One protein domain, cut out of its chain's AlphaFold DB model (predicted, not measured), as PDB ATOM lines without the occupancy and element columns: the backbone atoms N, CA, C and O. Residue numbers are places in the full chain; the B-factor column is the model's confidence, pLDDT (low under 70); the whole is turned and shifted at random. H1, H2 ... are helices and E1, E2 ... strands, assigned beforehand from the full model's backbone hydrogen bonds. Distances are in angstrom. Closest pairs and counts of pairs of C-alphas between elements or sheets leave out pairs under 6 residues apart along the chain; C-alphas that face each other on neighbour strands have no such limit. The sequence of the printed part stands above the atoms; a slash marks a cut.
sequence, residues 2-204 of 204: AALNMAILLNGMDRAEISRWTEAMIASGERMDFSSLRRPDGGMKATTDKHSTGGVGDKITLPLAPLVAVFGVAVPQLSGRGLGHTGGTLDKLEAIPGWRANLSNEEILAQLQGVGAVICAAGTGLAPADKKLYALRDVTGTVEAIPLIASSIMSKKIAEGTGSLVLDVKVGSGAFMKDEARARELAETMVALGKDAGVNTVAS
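AT A GLANCE: This is residues 2 to 204 of the 204 residues of a protein of Arthrobacter sp. Hiyo8 (UniProt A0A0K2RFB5). Two small parallel sheets lie edge to edge, with E1 of the one beside E2 of the other: E1, E4 and E5 have H7 and H8 over one face, and the pair E2 and E3 lies between H3 and H5. H2 and H6 pack on H7, H1 sits at one far end beyond H6, and the unnamed residues 28 to 48 loop out toward the opposite end. The printed part has 203 residues with eight named helices and five named strands, in the order H1 H2 E1 H3 E2 H4 H5 E3 H6 H7 E4 H8 E5, and is mixed in class. It is compact, with a radius of gyration of the C-alphas of 16.8 A, and spans 52 by 34 by 29 A.

IN THESE COORDINATES: The larger sheet holds E1, residues 49 to 52, E4, residues 164 to 168, 13.5 A long, and E5, residues 200 to 203, which ends at C-alpha 203 (190.052, 175.291, 165.617). H8 is residues 180 to 196, 24.4 A, and H7 residues 146 to 159, 19.7 A. H2 is residues 15 to 27, 18.4 A, H6 residues 128 to 138, 15.8 A, and H1 residues 2 to 11, from C-alpha 2 (199.220, 149.278, 154.516). The smaller sheet is E2, residues 75 to 79, and E3, residues 117 to 121; H3 is residues 61 to 69, H4 residues 89 to 93 and H5 residues 105 to 114.

HOW THE PARTS SIT: E4 is the inner strand, parallel to E1 at 19 degrees, with N 51 and O 166 at 2.9 A, and to E5 at 10 degrees, with N 167 and O 202 at 2.8 A. H7 and H8 are on the same face of this sheet, in two layers, one of helices and one of strands. H8 runs along E5 at a height over the sheet of 6.5 A, and E4, H8, E5 form a strand-helix-strand unit, two parallel neighbour strands with a helix between, whose crossover is right-handed. H7 touches H8, with C-alphas 150 and 190 closest at 5.3 A, and H2, with C-alphas 22 and 151 closest at 4.8 A. H6 and H7 form a helical hairpin at a shallow tilt of 30 degrees, opposite ways, with C-alphas 130 and 152 closest at 5.7 A. H1 and H6 only just touch, only at their ends, with C-alphas 2 and 136 closest at 7.0 A. E2 and E3 are parallel at 20 degrees, with N 79 and O 120 at 2.9 A; with H4 and H5 between them they form another strand-helix-strand unit. The closest C-alphas of H5 and E3, 111 and 118, are 6.0 A apart, and those of H3 and E2, 65 and 75, 6.2 A. Every O i to N i+4 pair is within hydrogen-bond range in H1, H2, H4, H5, H6 and H8, against 4 of 5 in H3 and 9 of 10 in H7.

THE WHOLE: The C-alphas farthest apart, those of Ala 3 and Asp 41, are 54.2 A apart. The printed part has no cut; the links H2 to E1, H4 to H5 and E4 to H8 are long. The mean pLDDT of the printed part is 93.3, and residues 83 and 86 are under 70.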
ATOM      1  N   ALA A   2     200.687 149.405 154.626       96.31
ATOM      2  CA  ALA A   2     199.220 149.278 154.516       96.31
ATOM      3  C   ALA A   2     198.566 148.512 155.688       96.31
ATOM      4  O   ALA A   2     197.598 148.992 156.268       96.31
ATOM      5  N   ALA A   3     199.148 147.377 156.098       98.12
ATOM      6  CA  ALA A   3     198.671 146.611 157.253       98.12
ATOM      7  C   ALA A   3     198.700 147.416 158.569       98.12
ATOM      8  O   ALA A   3     197.765 147.333 159.357       98.12
ATOM      9  N   LEU A   4     199.735 148.239 158.781       98.06
ATOM     10  CA  LEU A   4     199.830 149.118 159.950       98.06
ATOM     11  C   LEU A   4     198.765 150.220 159.907       98.06
ATOM     12  O   LEU A   4     198.108 150.458 160.909       98.06
ATOM     13  N   ASN A   5     198.545 150.855 158.750       97.56
ATOM     14  CA  ASN A   5     197.495 151.869 158.607       97.56
ATOM     15  C   ASN A   5     196.106 151.289 158.907       97.56
ATOM     16  O   ASN A   5     195.293 151.955 159.539       97.56
ATOM     17  N   MET A   6     195.842 150.049 158.478       98.31
ATOM     18  CA  MET A   6     194.595 149.353 158.799       98.31
ATOM     19  C   MET A   6     194.496 149.045 160.297       98.31
ATOM     20  O   MET A   6     193.450 149.257 160.898       98.31
ATOM     21  N   ALA A   7     195.591 148.616 160.931       98.38
ATOM     22  CA  ALA A   7     195.619 148.424 162.378       98.38
ATOM     23  C   ALA A   7     195.326 149.731 163.137       98.38
ATOM     24  O   ALA A   7     194.527 149.711 164.068       98.38
ATOM     25  N   ILE A   8     195.892 150.862 162.704       98.25
ATOM     26  CA  ILE A   8     195.615 152.194 163.269       98.25
ATOM     27  C   ILE A   8     194.156 152.601 163.041       98.25
ATOM     28  O   ILE A   8     193.530 153.148 163.942       98.25
ATOM     29  N   LEU A   9     193.590 152.330 161.863       96.06
ATOM     30  CA  LEU A   9     192.179 152.613 161.593       96.06
ATOM     31  C   LEU A   9     191.255 151.859 162.561       96.06
ATOM     32  O   LEU A   9     190.292 152.438 163.054       96.06
ATOM     33  N   LEU A  10     191.554 150.587 162.829       97.44
ATOM     34  CA  LEU A  10     190.706 149.720 163.650       97.44
ATOM     35  C   LEU A  10     190.909 149.909 165.158       97.44
ATOM     36  O   LEU A  10     189.965 149.710 165.916       97.44
ATOM     37  N   ASN A  11     192.122 150.259 165.595       97.94
ATOM     38  CA  ASN A  11     192.486 150.304 167.018       97.94
ATOM     39  C   ASN A  11     192.776 151.721 167.539       97.94
ATOM     40  O   ASN A  11     192.896 151.909 168.746       97.94
ATOM     41  N   GLY A  12     192.882 152.715 166.656       96.69
ATOM     42  CA  GLY A  12     193.283 154.072 167.013       96.69
ATOM     43  C   GLY A  12     194.771 154.192 167.349       96.69
ATOM     44  O   GLY A  12     195.576 153.306 167.061       96.69
ATOM     45  N   MET A  13     195.124 155.341 167.925       98.19
ATOM     46  CA  MET A  13     196.429 155.644 168.515       98.19
ATOM     47  C   MET A  13     196.200 156.523 169.739       98.19
ATOM     48  O   MET A  13     195.296 157.364 169.735       98.19
ATOM     49  N   ASP A  14     197.032 156.368 170.759       97.75
ATOM     50  CA  ASP A  14     197.023 157.275 171.899       97.75
ATOM     51  C   ASP A  14     197.701 158.620 171.578       97.75
ATOM     52  O   ASP A  14     198.365 158.821 170.555       97.75
ATOM     53  N   ARG A  15     197.558 159.583 172.490       96.06
ATOM     54  CA  ARG A  15     198.072 160.943 172.304       96.06
ATOM     55  C   ARG A  15     199.597 161.019 172.116       96.06
ATOM     56  O   ARG A  15     200.073 161.899 171.390       96.06
ATOM     57  N   ALA A  16     200.360 160.145 172.769       97.44
ATOM     58  CA  ALA A  16     201.819 160.118 172.681       97.44
ATOM     59  C   ALA A  16     202.286 159.439 171.385       97.44
ATOM     60  O   ALA A  16     203.286 159.837 170.785       97.44
ATOM     61  N   GLU A  17     201.561 158.426 170.920       98.31
ATOM     62  CA  GLU A  17     201.754 157.814 169.611       98.31
ATOM     63  C   GLU A  17     201.501 158.818 168.481       98.31
ATOM     64  O   GLU A  17     202.345 158.941 167.593       98.31
ATOM     65  N   ILE A  18     200.403 159.587 168.535       98.25
ATOM     66  CA  ILE A  18     200.080 160.590 167.502       98.25
ATOM     67  C   ILE A  18     201.161 161.680 167.440       98.25
ATOM     68  O   ILE A  18     201.567 162.067 166.340       98.25
ATOM     69  N   SER A  19     201.674 162.141 168.592       98.06
ATOM     70  CA  SER A  19     202.774 163.123 168.640       98.06
ATOM     71  C   SER A  19     204.022 162.596 167.943       98.06
ATOM     72  O   SER A  19     204.475 163.178 166.962       98.06
ATOM     73  N   ARG A  20     204.522 161.428 168.377       98.25
ATOM     74  CA  ARG A  20     205.739 160.810 167.823       98.25
ATOM     75  C   ARG A  20     205.612 160.529 166.329       98.25
ATOM     76  O   ARG A  20     206.559 160.726 165.570       98.25
ATOM     77  N   TRP A  21     204.438 160.079 165.898       98.06
ATOM     78  CA  TRP A  21     204.146 159.829 164.491       98.06
ATOM     79  C   TRP A  21     204.165 161.119 163.659       98.06
ATOM     80  O   TRP A  21     204.758 161.152 162.581       98.06
ATOM     81  N   THR A  22     203.587 162.202 164.184       98.25
ATOM     82  CA  THR A  22     203.599 163.525 163.539       98.25
ATOM     83  C   THR A  22     205.013 164.108 163.487       98.25
ATOM     84  O   THR A  22     205.448 164.570 162.432       98.25
ATOM     85  N   GLU A  23     205.770 164.032 164.582       97.69
ATOM     86  CA  GLU A  23     207.173 164.462 164.652       97.69
ATOM     87  C   GLU A  23     208.045 163.733 163.626       97.69
ATOM     88  O   GLU A  23     208.815 164.375 162.911       97.69
ATOM     89  N   ALA A  24     207.875 162.415 163.485       97.94
ATOM     90  CA  ALA A  24     208.587 161.623 162.485       97.94
ATOM     91  C   ALA A  24     208.244 162.052 161.046       97.94
ATOM     92  O   ALA A  24     209.130 162.121 160.192       97.94
ATOM     93  N   MET A  25     206.977 162.385 160.765       97.56
ATOM     94  CA  MET A  25     206.580 162.934 159.463       97.56
ATOM     95  C   MET A  25     207.233 164.289 159.197       97.56
ATOM     96  O   MET A  25     207.727 164.511 158.089       97.56
ATOM     97  N   ILE A  26     207.280 165.176 160.192       96.44
ATOM     98  CA  ILE A  26     207.925 166.485 160.055       96.44
ATOM     99  C   ILE A  26     209.432 166.318 159.817       96.44
ATOM    100  O   ILE A  26     209.982 166.935 158.910       96.44
ATOM    101  N   ALA A  27     210.095 165.451 160.586       97.19
ATOM    102  CA  ALA A  27     211.532 165.188 160.484       97.19
ATOM    103  C   ALA A  27     211.950 164.513 159.165       97.19
ATOM    104  O   ALA A  27     213.139 164.424 158.870       97.19
ATOM    105  N   SER A  28     210.995 164.033 158.364       97.19
ATOM    106  CA  SER A  28     211.289 163.382 157.084       97.19
ATOM    107  C   SER A  28     211.707 164.345 155.968       97.19
ATOM    108  O   SER A  28     212.132 163.877 154.913       97.19
ATOM    109  N   GLY A  29     211.572 165.659 156.166       94.81
ATOM    110  CA  GLY A  29     211.847 166.658 155.139       94.81
ATOM    111  C   GLY A  29     212.287 168.003 155.697       94.81
ATOM    112  O   GLY A  29     212.772 168.115 156.821       94.81
ATOM    113  N   GLU A  30     212.128 169.025 154.868       93.50
ATOM    114  CA  GLU A  30     212.536 170.392 155.167       93.50
ATOM    115  C   GLU A  30     211.470 171.132 155.981       93.50
ATOM    116  O   GLU A  30     210.302 170.734 156.034       93.50
ATOM    117  N   ARG A  31     211.884 172.241 156.599       92.56
ATOM    118  CA  ARG A  31     210.993 173.218 157.224       92.56
ATOM    119  C   ARG A  31     211.238 174.586 156.609       92.56
ATOM    120  O   ARG A  31     212.384 174.935 156.334       92.56
ATOM    121  N   MET A  32     210.176 175.356 156.418       92.62
ATOM    122  CA  MET A  32     210.307 176.765 156.052       92.62
ATOM    123  C   MET A  32     210.671 177.589 157.291       92.62
ATOM    124  O   MET A  32     210.288 177.245 158.409       92.62
ATOM    125  N   ASP A  33     211.402 178.683 157.080       92.44
ATOM    126  CA  ASP A  33     211.748 179.641 158.126       92.44
ATOM    127  C   ASP A  33     211.389 181.063 157.684       92.44
ATOM    128  O   ASP A  33     211.816 181.543 156.632       92.44
ATOM    129  N   PHE A  34     210.598 181.735 158.516       94.75
ATOM    130  CA  PHE A  34     210.138 183.107 158.317       94.75
ATOM    131  C   PHE A  34     210.655 184.065 159.397       94.75
ATOM    132  O   PHE A  34     210.207 185.208 159.484       94.75
ATOM    133  N   SER A  35     211.630 183.634 160.201       93.38
ATOM    134  CA  SER A  35     212.253 184.419 161.272       93.38
ATOM    135  C   SER A  35     212.965 185.689 160.784       93.38
ATOM    136  O   SER A  35     213.305 186.559 161.588       93.38
ATOM    137  N   SER A  36     213.181 185.843 159.475       94.56
ATOM    138  CA  SER A  36     213.759 187.037 158.851       94.56
ATOM    139  C   SER A  36     212.733 188.131 158.540       94.56
ATOM    140  O   SER A  36     213.134 189.268 158.300       94.56
ATOM    141  N   LEU A  37     211.426 187.838 158.588       96.38
ATOM    142  CA  LEU A  37     210.395 188.818 158.248       96.38
ATOM    143  C   LEU A  37     210.330 189.943 159.285       96.38
ATOM    144  O   LEU A  37     210.282 189.716 160.500       96.38
ATOM    145  N   ARG A  38     210.307 191.186 158.805       96.38
ATOM    146  CA  ARG A  38     210.281 192.380 159.660       96.38
ATOM    147  C   ARG A  38     209.096 193.272 159.336       96.38
ATOM    148  O   ARG A  38     208.667 193.383 158.188       96.38
ATOM    149  N   ARG A  39     208.562 193.921 160.362       94.56
ATOM    150  CA  ARG A  39     207.643 195.051 160.227       94.56
ATOM    151  C   ARG A  39     208.429 196.323 159.871       94.56
ATOM    152  O   ARG A  39     209.643 196.354 160.071       94.56
ATOM    153  N   PRO A  40     207.763 197.384 159.380       91.06
ATOM    154  CA  PRO A  40     208.423 198.662 159.090       91.06
ATOM    155  C   PRO A  40     209.128 199.298 160.298       91.06
ATOM    156  O   PRO A  40     210.107 200.015 160.124       91.06
ATOM    157  N   ASP A  41     208.658 199.015 161.515       92.94
ATOM    158  CA  ASP A  41     209.252 199.471 162.780       92.94
ATOM    159  C   ASP A  41     210.458 198.623 163.241       92.94
ATOM    160  O   ASP A  41     211.011 198.861 164.312       92.94
ATOM    161  N   GLY A  42     210.871 197.625 162.450       92.81
ATOM    162  CA  GLY A  42     211.966 196.708 162.772       92.81
ATOM    163  C   GLY A  42     211.573 195.535 163.677       92.81
ATOM    164  O   GLY A  42     212.399 194.651 163.910       92.81
ATOM    165  N   GLY A  43     210.327 195.472 164.156       93.94
ATOM    166  CA  GLY A  43     209.815 194.351 164.940       93.94
ATOM    167  C   GLY A  43     209.645 193.070 164.117       93.94
ATOM    168  O   GLY A  43     209.549 193.098 162.887       93.94
ATOM    169  N   MET A  44     209.569 191.921 164.796       93.75
ATOM    170  CA  MET A  44     209.257 190.646 164.139       93.75
ATOM    171  C   MET A  44     207.864 190.709 163.502       93.75
ATOM    172  O   MET A  44     206.887 191.111 164.144       93.75
ATOM    173  N   LYS A  45     207.752 190.286 162.242       96.00
ATOM    174  CA  LYS A  45     206.451 190.164 161.583       96.00
ATOM    175  C   LYS A  45     205.831 188.822 161.958       96.00
ATOM    176  O   LYS A  45     206.329 187.776 161.560       96.00
ATOM    177  N   ALA A  46     204.756 188.860 162.743       96.31
ATOM    178  CA  ALA A  46     204.000 187.660 163.090       96.31
ATOM    179  C   ALA A  46     203.489 186.963 161.822       96.31
ATOM    180  O   ALA A  46     203.077 187.640 160.878       96.31
ATOM    181  N   THR A  47     203.491 185.632 161.822       97.06
ATOM    182  CA  THR A  47     202.955 184.803 160.741       97.06
ATOM    183  C   THR A  47     201.715 184.055 161.211       97.06
ATOM    184  O   THR A  47     201.652 183.597 162.353       97.06
ATOM    185  N   THR A  48     200.724 183.936 160.332       96.69
ATOM    186  CA  THR A  48     199.553 183.095 160.579       96.69
ATOM    187  C   THR A  48     199.117 182.391 159.308       96.69
ATOM    188  O   THR A  48     199.171 182.965 158.223       96.69
ATOM    189  N   ASP A  49     198.615 181.172 159.458       95.44
ATOM    190  CA  ASP A  49     198.018 180.415 158.365       95.44
ATOM    191  C   ASP A  49     196.632 179.873 158.747       95.44
ATOM    192  O   ASP A  49     196.251 179.853 159.921       95.44
ATOM    193  N   LYS A  50     195.861 179.448 157.744       94.62
ATOM    194  CA  LYS A  50     194.562 178.798 157.902       94.62
ATOM    195  C   LYS A  50     194.510 177.519 157.085       94.62
ATOM    196  O   LYS A  50     194.684 177.561 155.870       94.62
ATOM    197  N   HIS A  51     194.141 176.407 157.708       93.25
ATOM    198  CA  HIS A  51     193.859 175.160 156.999       93.25
ATOM    199  C   HIS A  51     192.368 174.820 157.042       93.25
ATOM    200  O   HIS A  51     191.699 175.069 158.036       93.25
ATOM    201  N   SER A  52     191.843 174.255 155.955       90.38
ATOM    202  CA  SER A  52     190.480 173.718 155.876       90.38
ATOM    203  C   SER A  52     190.574 172.211 155.711       90.38
ATOM    204  O   SER A  52     191.306 171.762 154.832       90.38
ATOM    205  N   THR A  53     189.804 171.428 156.467       86.06
ATOM    206  CA  THR A  53     189.750 169.964 156.268       86.06
ATOM    207  C   THR A  53     189.080 169.554 154.950       86.06
ATOM    208  O   THR A  53     189.004 168.368 154.640       86.06
ATOM    209  N   GLY A  54     188.580 170.521 154.173       76.06
ATOM    210  CA  GLY A  54     187.951 170.310 152.874       76.06
ATOM    211  C   GLY A  54     186.427 170.389 152.942       76.06
ATOM    212  O   GLY A  54     185.787 169.851 153.846       76.06
ATOM    213  N   GLY A  55     185.850 171.080 151.957       75.50
ATOM    214  CA  GLY A  55     184.414 171.270 151.798       75.50
ATOM    215  C   GLY A  55     184.073 171.826 150.415       75.50
ATOM    216  O   GLY A  55     184.921 172.393 149.720       75.50
ATOM    217  N   VAL A  56     182.824 171.658 149.992       81.62
ATOM    218  CA  VAL A  56     182.361 172.107 148.671       81.62
ATOM    219  C   VAL A  56     182.214 173.630 148.650       81.62
ATOM    220  O   VAL A  56     181.536 174.210 149.492       81.62
ATOM    221  N   GLY A  57     182.846 174.290 147.674       81.75
ATOM    222  CA  GLY A  57     182.713 175.737 147.466       81.75
ATOM    223  C   GLY A  57     183.476 176.627 148.457       81.75
ATOM    224  O   GLY A  57     183.287 177.844 148.426       81.75
ATOM    225  N   ASP A  58     184.355 176.070 149.300       86.06
ATOM    226  CA  ASP A  58     185.104 176.847 150.300       86.06
ATOM    227  C   ASP A  58     186.057 177.847 149.629       86.06
ATOM    228  O   ASP A  58     187.080 177.480 149.054       86.06
ATOM    229  N   LYS A  59     185.704 179.130 149.670       91.62
ATOM    230  CA  LYS A  59     186.493 180.230 149.105       91.62
ATOM    231  C   LYS A  59     187.133 181.110 150.170       91.62
ATOM    232  O   LYS A  59     187.655 182.153 149.805       91.62
ATOM    233  N   ILE A  60     187.098 180.718 151.449       93.19
ATOM    234  CA  ILE A  60     187.483 181.575 152.583       93.19
ATOM    235  C   ILE A  60     188.929 182.063 152.486       93.19
ATOM    236  O   ILE A  60     189.195 183.215 152.811       93.19
ATOM    237  N   THR A  61     189.854 181.243 151.987       93.94
ATOM    238  CA  THR A  61     191.265 181.632 151.848       93.94
ATOM    239  C   THR A  61     191.459 182.887 150.987       93.94
ATOM    240  O   THR A  61     192.321 183.703 151.304       93.94
ATOM    241  N   LEU A  62     190.646 183.072 149.938       94.62
ATOM    242  CA  LEU A  62     190.801 184.172 148.978       94.62
ATOM    243  C   LEU A  62     190.590 185.564 149.607       94.62
ATOM    244  O   LEU A  62     191.469 186.404 149.441       94.62
ATOM    245  N   PRO A  63     189.487 185.845 150.334       95.94
ATOM    246  CA  PRO A  63     189.333 187.102 151.060       95.94
ATOM    247  C   PRO A  63     190.121 187.144 152.376       95.94
ATOM    248  O   PRO A  63     190.483 188.232 152.816       95.94
ATOM    249  N   LEU A  64     190.396 186.000 153.017       95.88
ATOM    250  CA  LEU A  64     191.039 185.982 154.334       95.88
ATOM    251  C   LEU A  64     192.510 186.406 154.275       95.88
ATOM    252  O   LEU A  64     192.942 187.186 155.119       95.88
ATOM    253  N   ALA A  65     193.271 185.933 153.284       96.50
ATOM    254  CA  ALA A  65     194.689 186.269 153.156       96.50
ATOM    255  C   ALA A  65     194.954 187.792 153.076       96.50
ATOM    256  O   ALA A  65     195.716 188.293 153.906       96.50
ATOM    257  N   PRO A  66     194.313 188.564 152.171       95.94
ATOM    258  CA  PRO A  66     194.496 190.015 152.139       95.94
ATOM    259  C   PRO A  66     193.909 190.715 153.372       95.94
ATOM    260  O   PRO A  66     194.503 191.676 153.854       95.94
ATOM    261  N   LEU A  67     192.786 190.234 153.923       97.25
ATOM    262  CA  LEU A  67     192.190 190.821 155.127       97.25
ATOM    263  C   LEU A  67     193.120 190.722 156.341       97.25
ATOM    264  O   LEU A  67     193.226 191.663 157.113       97.25
ATOM    265  N   VAL A  68     193.803 189.596 156.525       96.69
ATOM    266  CA  VAL A  68     194.770 189.442 157.619       96.69
ATOM    267  C   VAL A  68     196.027 190.275 157.355       96.69
ATOM    268  O   VAL A  68     196.546 190.913 158.274       96.69
ATOM    269  N   ALA A  69     196.483 190.333 156.100       96.12
ATOM    270  CA  ALA A  69     197.679 191.083 155.722       96.12
ATOM    271  C   ALA A  69     197.587 192.584 156.045       96.12
ATOM    272  O   ALA A  69     198.581 193.171 156.480       96.12
ATOM    273  N   VAL A  70     196.403 193.204 155.919       95.88
ATOM    274  CA  VAL A  70     196.229 194.636 156.246       95.88
ATOM    275  C   VAL A  70     196.431 194.959 157.731       95.88
ATOM    276  O   VAL A  70     196.699 196.109 158.066       95.88
ATOM    277  N   PHE A  71     196.388 193.961 158.621       95.31
ATOM    278  CA  PHE A  71     196.718 194.120 160.044       95.31
ATOM    279  C   PHE A  71     198.216 193.924 160.346       95.31
ATOM    280  O   PHE A  71     198.613 193.822 161.506       95.31
ATOM    281  N   GLY A  72     199.072 193.867 159.319       94.25
ATOM    282  CA  GLY A  72     200.525 193.751 159.480       94.25
ATOM    283  C   GLY A  72     201.009 192.347 159.856       94.25
ATOM    284  O   GLY A  72     202.134 192.194 160.343       94.25
ATOM    285  N   VAL A  73     200.180 191.326 159.629       96.88
ATOM    286  CA  VAL A  73     200.502 189.908 159.838       96.88
ATOM    287  C   VAL A  73     200.864 189.275 158.494       96.88
ATOM    288  O   VAL A  73     200.213 189.532 157.488       96.88
ATOM    289  N   ALA A  74     201.925 188.472 158.458       97.75
ATOM    290  CA  ALA A  74     202.343 187.738 157.272       97.75
ATOM    291  C   ALA A  74     201.521 186.447 157.100       97.75
ATOM    292  O   ALA A  74     201.365 185.684 158.052       97.75
ATOM    293  N   VAL A  75     201.027 186.178 155.890       97.94
ATOM    294  CA  VAL A  75     200.198 184.997 155.586       97.94
ATOM    295  C   VAL A  75     200.905 184.077 154.578       97.94
ATOM    296  O   VAL A  75     200.742 184.271 153.370       97.94
ATOM    297  N   PRO A  76     201.718 183.101 155.038       96.25
ATOM    298  CA  PRO A  76     202.398 182.118 154.189       96.25
ATOM    299  C   PRO A  76     201.481 180.935 153.845       96.25
ATOM    300  O   PRO A  76     201.682 179.818 154.311       96.25
ATOM    301  N   GLN A  77     200.442 181.172 153.049       95.50
ATOM    302  CA  GLN A  77     199.411 180.167 152.798       95.50
ATOM    303  C   GLN A  77     199.840 179.173 151.708       95.50
ATOM    304  O   GLN A  77     199.755 179.460 150.508       95.50
ATOM    305  N   LEU A  78     200.226 177.959 152.110       93.06
ATOM    306  CA  LEU A  78     200.400 176.850 151.171       93.06
ATOM    307  C   LEU A  78     199.068 176.139 150.930       93.06
ATOM    308  O   LEU A  78     198.433 175.600 151.841       93.06
ATOM    309  N   SER A  79     198.645 176.138 149.669       91.25
ATOM    310  CA  SER A  79     197.355 175.618 149.227       91.25
ATOM    311  C   SER A  79     197.497 174.432 148.278       91.25
ATOM    312  O   SER A  79     198.509 174.255 147.604       91.25
ATOM    313  N   GLY A  80     196.447 173.614 148.225       86.31
ATOM    314  CA  GLY A  80     196.328 172.487 147.305       86.31
ATOM    315  C   GLY A  80     195.365 172.749 146.147       86.31
ATOM    316  O   GLY A  80     194.612 173.732 146.125       86.31
ATOM    317  N   ARG A  81     195.384 171.813 145.198       87.19
ATOM    318  CA  ARG A  81     194.349 171.643 144.169       87.19
ATOM    319  C   ARG A  81     193.182 170.827 144.704       87.19
ATOM    320  O   ARG A  81     193.260 170.271 145.799       87.19
ATOM    321  N   GLY A  82     192.108 170.782 143.930       75.62
ATOM    322  CA  GLY A  82     190.930 169.991 144.234       75.62
ATOM    323  C   GLY A  82     191.243 168.506 144.396       75.62
ATOM    324  O   GLY A  82     192.139 167.961 143.749       75.62
ATOM    325  N   LEU A  83     190.471 167.858 145.266       67.69
ATOM    326  CA  LEU A  83     190.511 166.422 145.512       67.69
ATOM    327  C   LEU A  83     189.085 165.868 145.460       67.69
ATOM    328  O   LEU A  83     188.188 166.346 146.166       67.69
ATOM    329  N   GLY A  84     188.874 164.842 144.636       71.31
ATOM    330  CA  GLY A  84     187.548 164.269 144.418       71.31
ATOM    331  C   GLY A  84     186.555 165.327 143.927       71.31
ATOM    332  O   GLY A  84     186.793 165.994 142.927       71.31
ATOM    333  N   HIS A  85     185.445 165.496 144.648       71.25
ATOM    334  CA  HIS A  85     184.388 166.461 144.316       71.25
ATOM    335  C   HIS A  85     184.625 167.871 144.895       71.25
ATOM    336  O   HIS A  85     183.794 168.762 144.716       71.25
ATOM    337  N   THR A  86     185.727 168.087 145.619       69.44
ATOM    338  CA  THR A  86     186.048 169.376 146.247       69.44
ATOM    339  C   THR A  86     187.023 170.171 145.377       69.44
ATOM    340  O   THR A  86     188.003 169.624 144.881       69.44
ATOM    341  N   GLY A  87     186.761 171.467 145.172       75.38
ATOM    342  CA  GLY A  87     187.650 172.356 144.410       75.38
ATOM    343  C   GLY A  87     188.740 172.986 145.282       75.38
ATOM    344  O   GLY A  87     188.463 173.366 146.421       75.38
ATOM    345  N   GLY A  88     189.953 173.153 144.747       86.12
ATOM    346  CA  GLY A  88     191.094 173.723 145.468       86.12
ATOM    347  C   GLY A  88     191.190 175.246 145.378       86.12
ATOM    348  O   GLY A  88     190.605 175.882 144.502       86.12
ATOM    349  N   THR A  89     191.947 175.855 146.292       92.25
ATOM    350  CA  THR A  89     192.247 177.299 146.247       92.25
ATOM    351  C   THR A  89     193.101 177.645 145.029       92.25
ATOM    352  O   THR A  89     192.849 178.663 144.388       92.25
ATOM    353  N   LEU A  90     194.070 176.790 144.682       93.94
ATOM    354  CA  LEU A  90     194.956 177.036 143.543       93.94
ATOM    355  C   LEU A  90     194.193 177.042 142.214       93.94
ATOM    356  O   LEU A  90     194.400 177.941 141.410       93.94
ATOM    357  N   ASP A  91     193.253 176.111 142.020       91.38
ATOM    358  CA  ASP A  91     192.466 176.023 140.779       91.38
ATOM    359  C   ASP A  91     191.620 177.287 140.553       91.38
ATOM    360  O   ASP A  91     191.411 177.721 139.423       91.38
ATOM    361  N   LYS A  92     191.155 177.915 141.641       93.69
ATOM    362  CA  LYS A  92     190.391 179.172 141.591       93.69
ATOM    363  C   LYS A  92     191.272 180.354 141.198       93.69
ATOM    364  O   LYS A  92     190.820 181.214 140.452       93.69
ATOM    365  N   LEU A  93     192.502 180.410 141.708       96.19
ATOM    366  CA  LEU A  93     193.449 181.484 141.392       96.19
ATOM    367  C   LEU A  93     194.031 181.347 139.983       96.19
ATOM    368  O   LEU A  93     194.250 182.357 139.326       96.19
ATOM    369  N   GLU A  94     194.200 180.125 139.476       95.69
ATOM    370  CA  GLU A  94     194.656 179.871 138.099       95.69
ATOM    371  C   GLU A  94     193.652 180.283 137.023       95.69
ATOM    372  O   GLU A  94     194.024 180.422 135.860       95.69
ATOM    373  N   ALA A  95     192.401 180.554 137.399       95.31
ATOM    374  CA  ALA A  95     191.450 181.200 136.504       95.31
ATOM    375  C   ALA A  95     191.837 182.659 136.176       95.31
ATOM    376  O   ALA A  95     191.307 183.226 135.222       95.31
ATOM    377  N   ILE A  96     192.743 183.277 136.947       97.62
ATOM    378  CA  ILE A  96     193.262 184.625 136.699       97.62
ATOM    379  C   ILE A  96     194.425 184.530 135.695       97.62
ATOM    380  O   ILE A  96     195.459 183.933 136.016       97.62
ATOM    381  N   PRO A  97     194.317 185.135 134.495       97.69
ATOM    382  CA  PRO A  97     195.373 185.064 133.488       97.69
ATOM    383  C   PRO A  97     196.722 185.573 134.011       97.69
ATOM    384  O   PRO A  97     196.818 186.673 134.552       97.69
ATOM    385  N   GLY A  98     197.772 184.770 133.824       96.56
ATOM    386  CA  GLY A  98     199.142 185.105 134.232       96.56
ATOM    387  C   GLY A  98     199.482 184.809 135.697       96.56
ATOM    388  O   GLY A  98     200.642 184.966 136.081       96.56
ATOM    389  N   TRP A  99     198.528 184.352 136.514       97.50
ATOM    390  CA  TRP A  99     198.811 183.932 137.886       97.50
ATOM    391  C   TRP A  99     199.623 182.625 137.926       97.50
ATOM    392  O   TRP A  99     199.454 181.739 137.086       97.50
ATOM    393  N   ARG A 100     200.517 182.492 138.912       95.81
ATOM    394  CA  ARG A 100     201.414 181.337 139.084       95.81
ATOM    395  C   ARG A 100     201.314 180.770 140.498       95.81
ATOM    396  O   ARG A 100     201.531 181.493 141.462       95.81
ATOM    397  N   ALA A 101     201.100 179.455 140.597       95.62
ATOM    398  CA  ALA A 101     201.096 178.735 141.874       95.62
ATOM    399  C   ALA A 101     202.498 178.400 142.399       95.62
ATOM    400  O   ALA A 101     202.698 178.324 143.607       95.62
ATOM    401  N   ASN A 102     203.449 178.128 141.506       94.94
ATOM    402  CA  ASN A 102     204.781 177.660 141.882       94.94
ATOM    403  C   ASN A 102     205.712 178.858 142.044       94.94
ATOM    404  O   ASN A 102     205.975 179.548 141.058       94.94
ATOM    405  N   LEU A 103     206.211 179.065 143.260       94.31
ATOM    406  CA  LEU A 103     207.143 180.130 143.614       94.31
ATOM    407  C   LEU A 103     208.391 179.535 144.276       94.31
ATOM    408  O   LEU A 103     208.310 178.495 144.932       94.31
ATOM    409  N   SER A 104     209.536 180.188 144.103       92.56
ATOM    410  CA  SER A 104     210.747 179.898 144.872       92.56
ATOM    411  C   SER A 104     210.620 180.414 146.311       92.56
ATOM    412  O   SER A 104     209.800 181.287 146.606       92.56
ATOM    413  N   ASN A 105     211.469 179.926 147.219       90.31
ATOM    414  CA  ASN A 105     211.504 180.426 148.601       90.31
ATOM    415  C   ASN A 105     211.814 181.934 148.668       90.31
ATOM    416  O   ASN A 105     211.274 182.636 149.521       90.31
ATOM    417  N   GLU A 106     212.637 182.444 147.750       92.94
ATOM    418  CA  GLU A 106     212.950 183.874 147.647       92.94
ATOM    419  C   GLU A 106     211.726 184.693 147.221       92.94
ATOM    420  O   GLU A 106     211.429 185.719 147.832       92.94
ATOM    421  N   GLU A 107     210.968 184.216 146.226       96.00
ATOM    422  CA  GLU A 107     209.717 184.850 145.789       96.00
ATOM    423  C   GLU A 107     208.674 184.859 146.921       96.00
ATOM    424  O   GLU A 107     208.008 185.871 147.145       96.00
ATOM    425  N   ILE A 108     208.564 183.756 147.673       95.50
ATOM    426  CA  ILE A 108     207.684 183.637 148.846       95.50
ATOM    427  C   ILE A 108     208.057 184.684 149.902       95.50
ATOM    428  O   ILE A 108     207.194 185.444 150.344       95.50
ATOM    429  N   LEU A 109     209.336 184.774 150.277       95.12
ATOM    430  CA  LEU A 109     209.806 185.751 151.262       95.12
ATOM    431  C   LEU A 109     209.578 187.191 150.796       95.12
ATOM    432  O   LEU A 109     209.118 188.020 151.583       95.12
ATOM    433  N   ALA A 110     209.834 187.491 149.521       96.62
ATOM    434  CA  ALA A 110     209.602 188.816 148.956       96.62
ATOM    435  C   ALA A 110     208.119 189.221 149.030       96.62
ATOM    436  O   ALA A 110     207.807 190.340 149.449       96.62
ATOM    437  N   GLN A 111     207.196 188.308 148.704       97.06
ATOM    438  CA  GLN A 111     205.753 188.554 148.814       97.06
ATOM    439  C   GLN A 111     205.318 188.786 150.265       97.06
ATOM    440  O   GLN A 111     204.582 189.729 150.561       97.06
ATOM    441  N   LEU A 112     205.809 187.967 151.196       97.25
ATOM    442  CA  LEU A 112     205.502 188.111 152.620       97.25
ATOM    443  C   LEU A 112     206.062 189.407 153.213       97.25
ATOM    444  O   LEU A 112     205.412 190.023 154.063       97.25
ATOM    445  N   GLN A 113     207.238 189.848 152.769       96.75
ATOM    446  CA  GLN A 113     207.848 191.092 153.228       96.75
ATOM    447  C   GLN A 113     207.123 192.317 152.652       96.75
ATOM    448  O   GLN A 113     206.802 193.232 153.412       96.75
ATOM    449  N   GLY A 114     206.826 192.312 151.347       95.31
ATOM    450  CA  GLY A 114     206.189 193.422 150.634       95.31
ATOM    451  C   GLY A 114     204.668 193.474 150.794       95.31
ATOM    452  O   GLY A 114     204.143 194.372 151.446       95.31
ATOM    453  N   VAL A 115     203.956 192.511 150.202       95.81
ATOM    454  CA  VAL A 115     202.479 192.464 150.175       95.81
ATOM    455  C   VAL A 115     201.901 191.994 151.512       95.81
ATOM    456  O   VAL A 115     200.813 192.407 151.902       95.81
ATOM    457  N   GLY A 116     202.626 191.142 152.241       96.81
ATOM    458  CA  GLY A 116     202.169 190.570 153.511       96.81
ATOM    459  C   GLY A 116     201.413 189.252 153.376       96.81
ATOM    460  O   GLY A 116     201.124 188.625 154.386       96.81
ATOM    461  N   ALA A 117     201.145 188.777 152.163       97.62
ATOM    462  CA  ALA A 117     200.513 187.485 151.941       97.62
ATOM    463  C   ALA A 117     201.040 186.827 150.670       97.62
ATOM    464  O   ALA A 117     201.391 187.497 149.700       97.62
ATOM    465  N   VAL A 118     201.033 185.500 150.671       97.00
ATOM    466  CA  VAL A 118     201.281 184.671 149.495       97.00
ATOM    467  C   VAL A 118     200.359 183.463 149.554       97.00
ATOM    468  O   VAL A 118     200.147 182.890 150.620       97.00
ATOM    469  N   ILE A 119     199.788 183.095 148.408       96.94
ATOM    470  CA  ILE A 119     199.103 181.817 148.222       96.94
ATOM    471  C   ILE A 119     199.877 181.084 147.136       96.94
ATOM    472  O   ILE A 119     199.965 181.579 146.015       96.94
ATOM    473  N   CYS A 120     200.452 179.931 147.455       95.31
ATOM    474  CA  CYS A 120     201.238 179.157 146.497       95.31
ATOM    475  C   CYS A 120     201.086 177.651 146.728       95.31
ATOM    476  O   CYS A 120     200.494 177.205 147.715       95.31
ATOM    477  N   ALA A 121     201.580 176.857 145.784       92.69
ATOM    478  CA  ALA A 121     201.650 175.413 145.933       92.69
ATOM    479  C   ALA A 121     202.695 175.029 146.989       92.69
ATOM    480  O   ALA A 121     203.725 175.691 147.131       92.69
ATOM    481  N   ALA A 122     202.443 173.934 147.706       83.94
ATOM    482  CA  ALA A 122     203.435 173.377 148.613       83.94
ATOM    483  C   ALA A 122     204.628 172.794 147.838       83.94
ATOM    484  O   ALA A 122     204.450 172.036 146.880       83.94
ATOM    485  N   GLY A 123     205.845 173.121 148.280       78.88
ATOM    486  CA  GLY A 123     207.066 172.496 147.774       78.88
ATOM    487  C   GLY A 123     207.108 170.995 148.080       78.88
ATOM    488  O   GLY A 123     206.492 170.512 149.029       78.88
ATOM    489  N   THR A 124     207.860 170.229 147.289       75.38
ATOM    490  CA  THR A 124     207.960 168.766 147.454       75.38
ATOM    491  C   THR A 124     208.785 168.325 148.666       75.38
ATOM    492  O   THR A 124     208.737 167.145 149.011       75.38
ATOM    493  N   GLY A 125     209.531 169.242 149.291       85.12
ATOM    494  CA  GLY A 125     210.407 168.966 150.434       85.12
ATOM    495  C   GLY A 125     209.700 168.897 151.791       85.12
ATOM    496  O   GLY A 125     210.276 168.360 152.733       85.12
ATOM    497  N   LEU A 126     208.461 169.391 151.910       89.88
ATOM    498  CA  LEU A 126     207.735 169.429 153.186       89.88
ATOM    499  C   LEU A 126     207.078 168.076 153.490       89.88
ATOM    500  O   LEU A 126     206.247 167.597 152.717       89.88
ATOM    501  N   ALA A 127     207.443 167.475 154.627       93.06
ATOM    502  CA  ALA A 127     206.902 166.206 155.131       93.06
ATOM    503  C   ALA A 127     206.730 165.101 154.047       93.06
ATOM    504  O   ALA A 127     205.631 164.571 153.859       93.06
ATOM    505  N   PRO A 128     207.785 164.694 153.315       95.19
ATOM    506  CA  PRO A 128     207.680 163.728 152.217       95.19
ATOM    507  C   PRO A 128     207.159 162.347 152.649       95.19
ATOM    508  O   PRO A 128     206.588 161.625 151.824       95.19
ATOM    509  N   ALA A 129     207.322 161.965 153.923       95.81
ATOM    510  CA  ALA A 129     206.704 160.757 154.466       95.81
ATOM    511  C   ALA A 129     205.168 160.832 154.443       95.81
ATOM    512  O   ALA A 129     204.527 159.851 154.063       95.81
ATOM    513  N   ASP A 130     204.585 161.991 154.770       95.19
ATOM    514  CA  ASP A 130     203.139 162.213 154.681       95.19
ATOM    515  C   ASP A 130     202.653 162.030 153.244       95.19
ATOM    516  O   ASP A 130     201.734 161.255 153.014       95.19
ATOM    517  N   LYS A 131     203.326 162.634 152.255       91.62
ATOM    518  CA  LYS A 131     202.945 162.486 150.840       91.62
ATOM    519  C   LYS A 131     202.836 161.017 150.417       91.62
ATOM    520  O   LYS A 131     201.875 160.629 149.751       91.62
ATOM    521  N   LYS A 132     203.808 160.186 150.814       94.19
ATOM    522  CA  LYS A 132     203.807 158.742 150.520       94.19
ATOM    523  C   LYS A 132     202.704 158.003 151.282       94.19
ATOM    524  O   LYS A 132     202.027 157.156 150.699       94.19
ATOM    525  N   LEU A 133     202.512 158.308 152.566       95.06
ATOM    526  CA  LEU A 133     201.489 157.665 153.397       95.06
ATOM    527  C   LEU A 133     200.074 158.051 152.974       95.06
ATOM    528  O   LEU A 133     199.203 157.189 152.953       95.06
ATOM    529  N   TYR A 134     199.854 159.306 152.596       90.62
ATOM    530  CA  TYR A 134     198.592 159.804 152.071       90.62
ATOM    531  C   TYR A 134     198.199 159.069 150.786       90.62
ATOM    532  O   TYR A 134     197.105 158.515 150.716       90.62
ATOM    533  N   ALA A 135     199.120 158.966 149.820       90.44
ATOM    534  CA  ALA A 135     198.883 158.219 148.583       90.44
ATOM    535  C   ALA A 135     198.551 156.742 148.853       90.44
ATOM    536  O   ALA A 135     197.665 156.175 148.220       90.44
ATOM    537  N   LEU A 136     199.224 156.118 149.827       94.19
ATOM    538  CA  LEU A 136     198.919 154.744 150.223       94.19
ATOM    539  C   LEU A 136     197.546 154.626 150.903       94.19
ATOM    540  O   LEU A 136     196.830 153.660 150.656       94.19
ATOM    541  N   ARG A 137     197.173 155.579 151.764       94.31
ATOM    542  CA  ARG A 137     195.882 155.585 152.470       94.31
ATOM    543  C   ARG A 137     194.706 155.675 151.509       94.31
ATOM    544  O   ARG A 137     193.721 154.966 151.713       94.31
ATOM    545  N   ASP A 138     194.847 156.491 150.467       88.50
ATOM    546  CA  ASP A 138     193.837 156.703 149.428       88.50
ATOM    547  C   ASP A 138     193.474 155.396 148.705       88.50
ATOM    548  O   ASP A 138     192.305 155.050 148.574       88.50
ATOM    549  N   VAL A 139     194.479 154.586 148.356       93.19
ATOM    550  CA  VAL A 139     194.278 153.309 147.645       93.19
ATOM    551  C   VAL A 139     194.077 152.097 148.562       93.19
ATOM    552  O   VAL A 139     193.956 150.973 148.081       93.19
ATOM    553  N   THR A 140     194.064 152.292 149.885       94.44
ATOM    554  CA  THR A 140     193.882 151.205 150.872       94.44
ATOM    555  C   THR A 140     192.675 151.399 151.784       94.44
ATOM    556  O   THR A 140     192.477 150.600 152.695       94.44
ATOM    557  N   GLY A 141     191.871 152.446 151.568       90.75
ATOM    558  CA  GLY A 141     190.681 152.714 152.380       90.75
ATOM    559  C   GLY A 141     190.999 153.096 153.828       90.75
ATOM    560  O   GLY A 141     190.193 152.857 154.714       90.75
ATOM    561  N   THR A 142     192.176 153.674 154.092       94.25
ATOM    562  CA  THR A 142     192.626 154.039 155.455       94.25
ATOM    563  C   THR A 142     192.726 155.553 155.662       94.25
ATOM    564  O   THR A 142     193.448 156.048 156.531       94.25
ATOM    565  N   VAL A 143     192.012 156.332 154.846       88.81
ATOM    566  CA  VAL A 143     192.018 157.799 154.950       88.81
ATOM    567  C   VAL A 143     191.286 158.266 156.210       88.81
ATOM    568  O   VAL A 143     191.743 159.212 156.838       88.81
ATOM    569  N   GLU A 144     190.210 157.594 156.622       87.31
ATOM    570  CA  GLU A 144     189.262 158.085 157.637       87.31
ATOM    571  C   GLU A 144     189.728 158.019 159.107       87.31
ATOM    572  O   GLU A 144     189.024 158.494 160.001       87.31
ATOM    573  N   ALA A 145     190.907 157.453 159.378       93.50
ATOM    574  CA  ALA A 145     191.454 157.364 160.729       93.50
ATOM    575  C   ALA A 145     191.885 158.749 161.245       93.50
ATOM    576  O   ALA A 145     192.800 159.357 160.685       93.50
ATOM    577  N   ILE A 146     191.278 159.223 162.342       94.81
ATOM    578  CA  ILE A 146     191.570 160.537 162.955       94.81
ATOM    579  C   ILE A 146     193.071 160.735 163.231       94.81
ATOM    580  O   ILE A 146     193.597 161.750 162.767       94.81
ATOM    581  N   PRO A 147     193.794 159.780 163.855       97.25
ATOM    582  CA  PRO A 147     195.242 159.883 164.046       97.25
ATOM    583  C   PRO A 147     196.014 160.201 162.761       97.25
ATOM    584  O   PRO A 147     196.876 161.077 162.749       97.25
ATOM    585  N   LEU A 148     195.665 159.528 161.658       96.25
ATOM    586  CA  LEU A 148     196.346 159.672 160.372       96.25
ATOM    587  C   LEU A 148     195.963 160.967 159.647       96.25
ATOM    588  O   LEU A 148     196.765 161.502 158.884       96.25
ATOM    589  N   ILE A 149     194.743 161.473 159.844       94.50
ATOM    590  CA  ILE A 149     194.300 162.761 159.290       94.50
ATOM    591  C   ILE A 149     194.989 163.901 160.029       94.50
ATOM    592  O   ILE A 149     195.606 164.750 159.386       94.50
ATOM    593  N   ALA A 150     194.917 163.890 161.361       97.06
ATOM    594  CA  ALA A 150     195.502 164.919 162.204       97.06
ATOM    595  C   ALA A 150     197.010 165.022 161.965       97.06
ATOM    596  O   ALA A 150     197.505 166.110 161.675       97.06
ATOM    597  N   SER A 151     197.726 163.890 161.988       97.50
ATOM    598  CA  SER A 151     199.167 163.883 161.742       97.50
ATOM    599  C   SER A 151     199.512 164.350 160.333       97.50
ATOM    600  O   SER A 151     200.454 165.112 160.164       97.50
ATOM    601  N   SER A 152     198.736 163.935 159.324       95.06
ATOM    602  CA  SER A 152     198.949 164.325 157.928       95.06
ATOM    603  C   SER A 152     198.822 165.833 157.735       95.06
ATOM    604  O   SER A 152     199.691 166.465 157.134       95.06
ATOM    605  N   ILE A 153     197.743 166.435 158.235       94.62
ATOM    606  CA  ILE A 153     197.516 167.881 158.128       94.62
ATOM    607  C   ILE A 153     198.593 168.632 158.911       94.62
ATOM    608  O   ILE A 153     199.279 169.495 158.356       94.62
ATOM    609  N   MET A 154     198.771 168.275 160.183       97.19
ATOM    610  CA  MET A 154     199.640 169.015 161.088       97.19
ATOM    611  C   MET A 154     201.113 168.875 160.729       97.19
ATOM    612  O   MET A 154     201.833 169.861 160.838       97.19
ATOM    613  N   SER A 155     201.579 167.728 160.222       96.50
ATOM    614  CA  SER A 155     202.985 167.589 159.824       96.50
ATOM    615  C   SER A 155     203.370 168.580 158.729       96.50
ATOM    616  O   SER A 155     204.461 169.143 158.767       96.50
ATOM    617  N   LYS A 156     202.466 168.829 157.772       94.12
ATOM    618  CA  LYS A 156     202.668 169.840 156.730       94.12
ATOM    619  C   LYS A 156     202.606 171.244 157.323       94.12
ATOM    620  O   LYS A 156     203.564 171.992 157.187       94.12
ATOM    621  N   LYS A 157     201.540 171.569 158.061       94.88
ATOM    622  CA  LYS A 157     201.334 172.918 158.621       94.88
ATOM    623  C   LYS A 157     202.384 173.342 159.646       94.88
ATOM    624  O   LYS A 157     202.727 174.515 159.714       94.88
ATOM    625  N   ILE A 158     202.957 172.402 160.388       95.81
ATOM    626  CA  ILE A 158     204.090 172.666 161.280       95.81
ATOM    627  C   ILE A 158     205.384 172.854 160.472       95.81
ATOM    628  O   ILE A 158     206.167 173.752 160.774       95.81
ATOM    629  N   ALA A 159     205.615 172.042 159.433       95.00
ATOM    630  CA  ALA A 159     206.784 172.191 158.562       95.00
ATOM    631  C   ALA A 159     206.762 173.498 157.745       95.00
ATOM    632  O   ALA A 159     207.816 174.004 157.368       95.00
ATOM    633  N   GLU A 160     205.582 174.074 157.517       93.25
ATOM    634  CA  GLU A 160     205.400 175.392 156.900       93.25
ATOM    635  C   GLU A 160     205.913 176.554 157.767       93.25
ATOM    636  O   GLU A 160     206.068 177.652 157.253       93.25
ATOM    637  N   GLY A 161     206.213 176.352 159.057       91.62
ATOM    638  CA  GLY A 161     206.922 177.347 159.874       91.62
ATOM    639  C   GLY A 161     206.101 178.579 160.288       91.62
ATOM    640  O   GLY A 161     206.671 179.593 160.697       91.62
ATOM    641  N   THR A 162     204.768 178.526 160.194       92.69
ATOM    642  CA  THR A 162     203.896 179.602 160.698       92.69
ATOM    643  C   THR A 162     203.906 179.667 162.231       92.69
ATOM    644  O   THR A 162     203.933 178.642 162.909       92.69
ATOM    645  N   GLY A 163     203.843 180.876 162.796       93.56
ATOM    646  CA  GLY A 163     203.780 181.089 164.244       93.56
ATOM    647  C   GLY A 163     202.387 180.860 164.835       93.56
ATOM    648  O   GLY A 163     202.237 180.676 166.043       93.56
ATOM    649  N   SER A 164     201.339 180.897 164.012       96.75
ATOM    650  CA  SER A 164     199.959 180.625 164.424       96.75
ATOM    651  C   SER A 164     199.175 179.928 163.315       96.75
ATOM    652  O   SER A 164     199.444 180.132 162.126       96.75
ATOM    653  N   LEU A 165     198.209 179.098 163.702       97.50
ATOM    654  CA  LEU A 165     197.410 178.291 162.786       97.50
ATOM    655  C   LEU A 165     195.936 178.284 163.198       97.50
ATOM    656  O   LEU A 165     195.589 177.943 164.327       97.50
ATOM    657  N   VAL A 166     195.059 178.608 162.251       97.19
ATOM    658  CA  VAL A 166     193.609 178.456 162.405       97.19
ATOM    659  C   VAL A 166     193.143 177.249 161.599       97.19
ATOM    660  O   VAL A 166     193.406 177.139 160.402       97.19
ATOM    661  N   LEU A 167     192.437 176.335 162.247       96.62
ATOM    662  CA  LEU A 167     191.879 175.138 161.633       96.62
ATOM    663  C   LEU A 167     190.376 175.320 161.443       96.62
ATOM    664  O   LEU A 167     189.653 175.594 162.390       96.62
ATOM    665  N   ASP A 168     189.914 175.155 160.215       94.25
ATOM    666  CA  ASP A 168     188.502 175.182 159.850       94.25
ATOM    667  C   ASP A 168     188.050 173.745 159.582       94.25
ATOM    668  O   ASP A 168     188.340 173.170 158.521       94.25
ATOM    669  N   VAL A 169     187.425 173.140 160.595       93.75
ATOM    670  CA  VAL A 169     187.066 171.722 160.600       93.75
ATOM    671  C   VAL A 169     185.616 171.575 160.171       93.75
ATOM    672  O   VAL A 169     184.674 171.892 160.889       93.75
ATOM    673  N   LYS A 170     185.420 171.067 158.955       90.00
ATOM    674  CA  LYS A 170     184.085 170.913 158.375       90.00
ATOM    675  C   LYS A 170     183.400 169.648 158.888       90.00
ATOM    676  O   LYS A 170     184.015 168.583 158.939       90.00
ATOM    677  N   VAL A 171     182.096 169.753 159.144       92.06
ATOM    678  CA  VAL A 171     181.200 168.629 159.447       92.06
ATOM    679  C   VAL A 171     180.022 168.592 158.469       92.06
ATOM    680  O   VAL A 171     179.519 169.634 158.047       92.06
ATOM    681  N   GLY A 172     179.587 167.392 158.087       87.88
ATOM    682  CA  GLY A 172     178.368 167.164 157.308       87.88
ATOM    683  C   GLY A 172     178.587 166.443 155.976       87.88
ATOM    684  O   GLY A 172     179.653 165.900 155.680       87.88
ATOM    685  N   SER A 173     177.547 166.414 155.141       83.38
ATOM    686  CA  SER A 173     177.505 165.595 153.920       83.38
ATOM    687  C   SER A 173     178.606 165.932 152.909       83.38
ATOM    688  O   SER A 173     179.140 165.015 152.286       83.38
ATOM    689  N   GLY A 174     179.006 167.200 152.805       78.62
ATOM    690  CA  GLY A 174     180.094 167.669 151.935       78.62
ATOM    691  C   GLY A 174     181.473 167.758 152.599       78.62
ATOM    692  O   GLY A 174     182.404 168.257 151.973       78.62
ATOM    693  N   ALA A 175     181.604 167.331 153.857       81.56
ATOM    694  CA  ALA A 175     182.850 167.386 154.614       81.56
ATOM    695  C   ALA A 175     183.512 166.010 154.731       81.56
ATOM    696  O   ALA A 175     182.879 164.974 154.500       81.56
ATOM    697  N   PHE A 176     184.780 166.002 155.138       76.31
ATOM    698  CA  PHE A 176     185.488 164.768 155.458       76.31
ATOM    699  C   PHE A 176     184.870 164.064 156.682       76.31
ATOM    700  O   PHE A 176     184.654 162.854 156.664       76.31
ATOM    701  N   MET A 177     184.507 164.831 157.715       85.75
ATOM    702  CA  MET A 177     183.837 164.326 158.915       85.75
ATOM    703  C   MET A 177     182.317 164.435 158.769       85.75
ATOM    704  O   MET A 177     181.787 165.495 158.443       85.75
ATOM    705  N   LYS A 178     181.596 163.334 159.004       86.44
ATOM    706  CA  LYS A 178     180.121 163.312 158.942       86.44
ATOM    707  C   LYS A 178     179.461 163.593 160.286       86.44
ATOM    708  O   LYS A 178     178.344 164.096 160.314       86.44
ATOM    709  N   ASP A 179     180.162 163.264 161.361       91.31
ATOM    710  CA  ASP A 179     179.689 163.337 162.736       91.31
ATOM    711  C   ASP A 179     180.381 164.484 163.487       91.31
ATOM    712  O   ASP A 179     181.588 164.696 163.333       91.31
ATOM    713  N   GLU A 180     179.614 165.229 164.284       94.19
ATOM    714  CA  GLU A 180     180.114 166.395 165.021       94.19
ATOM    715  C   GLU A 180     181.102 165.999 166.121       94.19
ATOM    716  O   GLU A 180     182.109 166.683 166.308       94.19
ATOM    717  N   ALA A 181     180.867 164.885 166.820       95.19
ATOM    718  CA  ALA A 181     181.769 164.435 167.874       95.19
ATOM    719  C   ALA A 181     183.133 164.042 167.288       95.19
ATOM    720  O   ALA A 181     184.164 164.468 167.806       95.19
ATOM    721  N   ARG A 182     183.151 163.340 166.148       93.38
ATOM    722  CA  ARG A 182     184.394 163.020 165.422       93.38
ATOM    723  C   ARG A 182     185.097 164.258 164.861       93.38
ATOM    724  O   ARG A 182     186.325 164.319 164.863       93.38
ATOM    725  N   ALA A 183     184.345 165.252 164.383       94.56
ATOM    726  CA  ALA A 183     184.919 166.525 163.943       94.56
ATOM    727  C   ALA A 183     185.584 167.274 165.110       94.56
ATOM    728  O   ALA A 183     186.701 167.772 164.962       94.56
ATOM    729  N   ARG A 184     184.938 167.291 166.283       96.56
ATOM    730  CA  ARG A 184     185.492 167.865 167.515       96.56
ATOM    731  C   ARG A 184     186.752 167.128 167.969       96.56
ATOM    732  O   ARG A 184     187.758 167.777 168.229       96.56
ATOM    733  N   GLU A 185     186.738 165.797 167.968       96.06
ATOM    734  CA  GLU A 185     187.912 164.974 168.292       96.06
ATOM    735  C   GLU A 185     189.097 165.278 167.357       96.06
ATOM    736  O   GLU A 185     190.232 165.464 167.806       96.06
ATOM    737  N   LEU A 186     188.842 165.392 166.049       96.31
ATOM    738  CA  LEU A 186     189.863 165.776 165.075       96.31
ATOM    739  C   LEU A 186     190.422 167.178 165.366       96.31
ATOM    740  O   LEU A 186     191.640 167.369 165.344       96.31
ATOM    741  N   ALA A 187     189.549 168.150 165.641       97.50
ATOM    742  CA  ALA A 187     189.930 169.521 165.964       97.50
ATOM    743  C   ALA A 187     190.826 169.580 167.212       97.50
ATOM    744  O   ALA A 187     191.916 170.151 167.163       97.50
ATOM    745  N   GLU A 188     190.409 168.934 168.301       97.88
ATOM    746  CA  GLU A 188     191.153 168.861 169.561       97.88
ATOM    747  C   GLU A 188     192.514 168.180 169.379       97.88
ATOM    748  O   GLU A 188     193.531 168.682 169.864       97.88
ATOM    749  N   THR A 189     192.560 167.090 168.608       97.94
ATOM    750  CA  THR A 189     193.806 166.378 168.292       97.94
ATOM    751  C   THR A 189     194.789 167.281 167.542       97.94
ATOM    752  O   THR A 189     195.964 167.359 167.903       97.94
ATOM    753  N   MET A 190     194.323 168.003 166.517       98.25
ATOM    754  CA  MET A 190     195.176 168.902 165.730       98.25
ATOM    755  C   MET A 190     195.639 170.127 166.532       98.25
ATOM    756  O   MET A 190     196.802 170.521 166.430       98.25
ATOM    757  N   VAL A 191     194.774 170.699 167.377       98.38
ATOM    758  CA  VAL A 191     195.148 171.782 168.304       98.38
ATOM    759  C   VAL A 191     196.236 171.314 169.268       98.38
ATOM    760  O   VAL A 191     197.231 172.014 169.464       98.38
ATOM    761  N   ALA A 192     196.092 170.110 169.825       98.00
ATOM    762  CA  ALA A 192     197.073 169.546 170.740       98.00
ATOM    763  C   ALA A 192     198.435 169.324 170.055       98.00
ATOM    764  O   ALA A 192     199.458 169.677 170.635       98.00
ATOM    765  N   LEU A 193     198.458 168.817 168.817       98.31
ATOM    766  CA  LEU A 193     199.691 168.673 168.029       98.31
ATOM    767  C   LEU A 193     200.362 170.015 167.721       98.31
ATOM    768  O   LEU A 193     201.586 170.120 167.757       98.31
ATOM    769  N   GLY A 194     199.570 171.049 167.429       97.38
ATOM    770  CA  GLY A 194     200.090 172.399 167.234       97.38
ATOM    771  C   GLY A 194     200.806 172.913 168.479       97.38
ATOM    772  O   GLY A 194     201.949 173.359 168.391       97.38
ATOM    773  N   LYS A 195     200.168 172.756 169.645       96.00
ATOM    774  CA  LYS A 195     200.730 173.156 170.938       96.00
ATOM    775  C   LYS A 195     202.045 172.437 171.249       96.00
ATOM    776  O   LYS A 195     202.989 173.095 171.678       96.00
ATOM    777  N   ASP A 196     202.125 171.130 171.005       95.25
ATOM    778  CA  ASP A 196     203.358 170.351 171.205       95.25
ATOM    779  C   ASP A 196     204.509 170.855 170.335       95.25
ATOM    780  O   ASP A 196     205.653 170.917 170.777       95.25
ATOM    781  N   ALA A 197     204.199 171.253 169.102       94.94
ATOM    782  CA  ALA A 197     205.171 171.790 168.163       94.94
ATOM    783  C   ALA A 197     205.502 173.278 168.384       94.94
ATOM    784  O   ALA A 197     206.273 173.845 167.609       94.94
ATOM    785  N   GLY A 198     204.929 173.920 169.410       94.75
ATOM    786  CA  GLY A 198     205.131 175.342 169.697       94.75
ATOM    787  C   GLY A 198     204.389 176.294 168.752       94.75
ATOM    788  O   GLY A 198     204.744 177.468 168.674       94.75
ATOM    789  N   VAL A 199     203.368 175.811 168.038       96.62
ATOM    790  CA  VAL A 199     202.511 176.614 167.155       96.62
ATOM    791  C   VAL A 199     201.227 176.981 167.896       96.62
ATOM    792  O   VAL A 199     200.537 176.116 168.441       96.62
ATOM    793  N   ASN A 200     200.871 178.268 167.905       97.00
ATOM    794  CA  ASN A 200     199.605 178.717 168.486       97.00
ATOM    795  C   ASN A 200     198.444 178.294 167.580       97.00
ATOM    796  O   ASN A 200     198.163 178.955 166.578       97.00
ATOM    797  N   THR A 201     197.780 177.197 167.935       98.19
ATOM    798  CA  THR A 201     196.741 176.588 167.101       98.19
ATOM    799  C   THR A 201     195.365 176.693 167.740       98.19
ATOM    800  O   THR A 201     195.187 176.366 168.912       98.19
ATOM    801  N   VAL A 202     194.377 177.107 166.949       97.69
ATOM    802  CA  VAL A 202     192.953 177.110 167.315       97.69
ATOM    803  C   VAL A 202     192.136 176.439 166.218       97.69
ATOM    804  O   VAL A 202     192.561 176.403 165.063       97.69
ATOM    805  N   ALA A 203     190.964 175.916 166.566       95.56
ATOM    806  CA  ALA A 203     190.052 175.291 165.617       95.56
ATOM    807  C   ALA A 203     188.625 175.826 165.780       95.56
ATOM    808  O   ALA A 203     188.214 176.148 166.897       95.56
ATOM    809  N   SER A 204     187.895 175.907 164.666       84.00
ATOM    810  CA  SER A 204     186.469 176.245 164.589       84.00
ATOM    811  C   SER A 204     185.714 175.240 163.738       84.00
ATOM    812  O   SER A 204     186.293 174.843 162.696       84.00
TER     813      SER A 204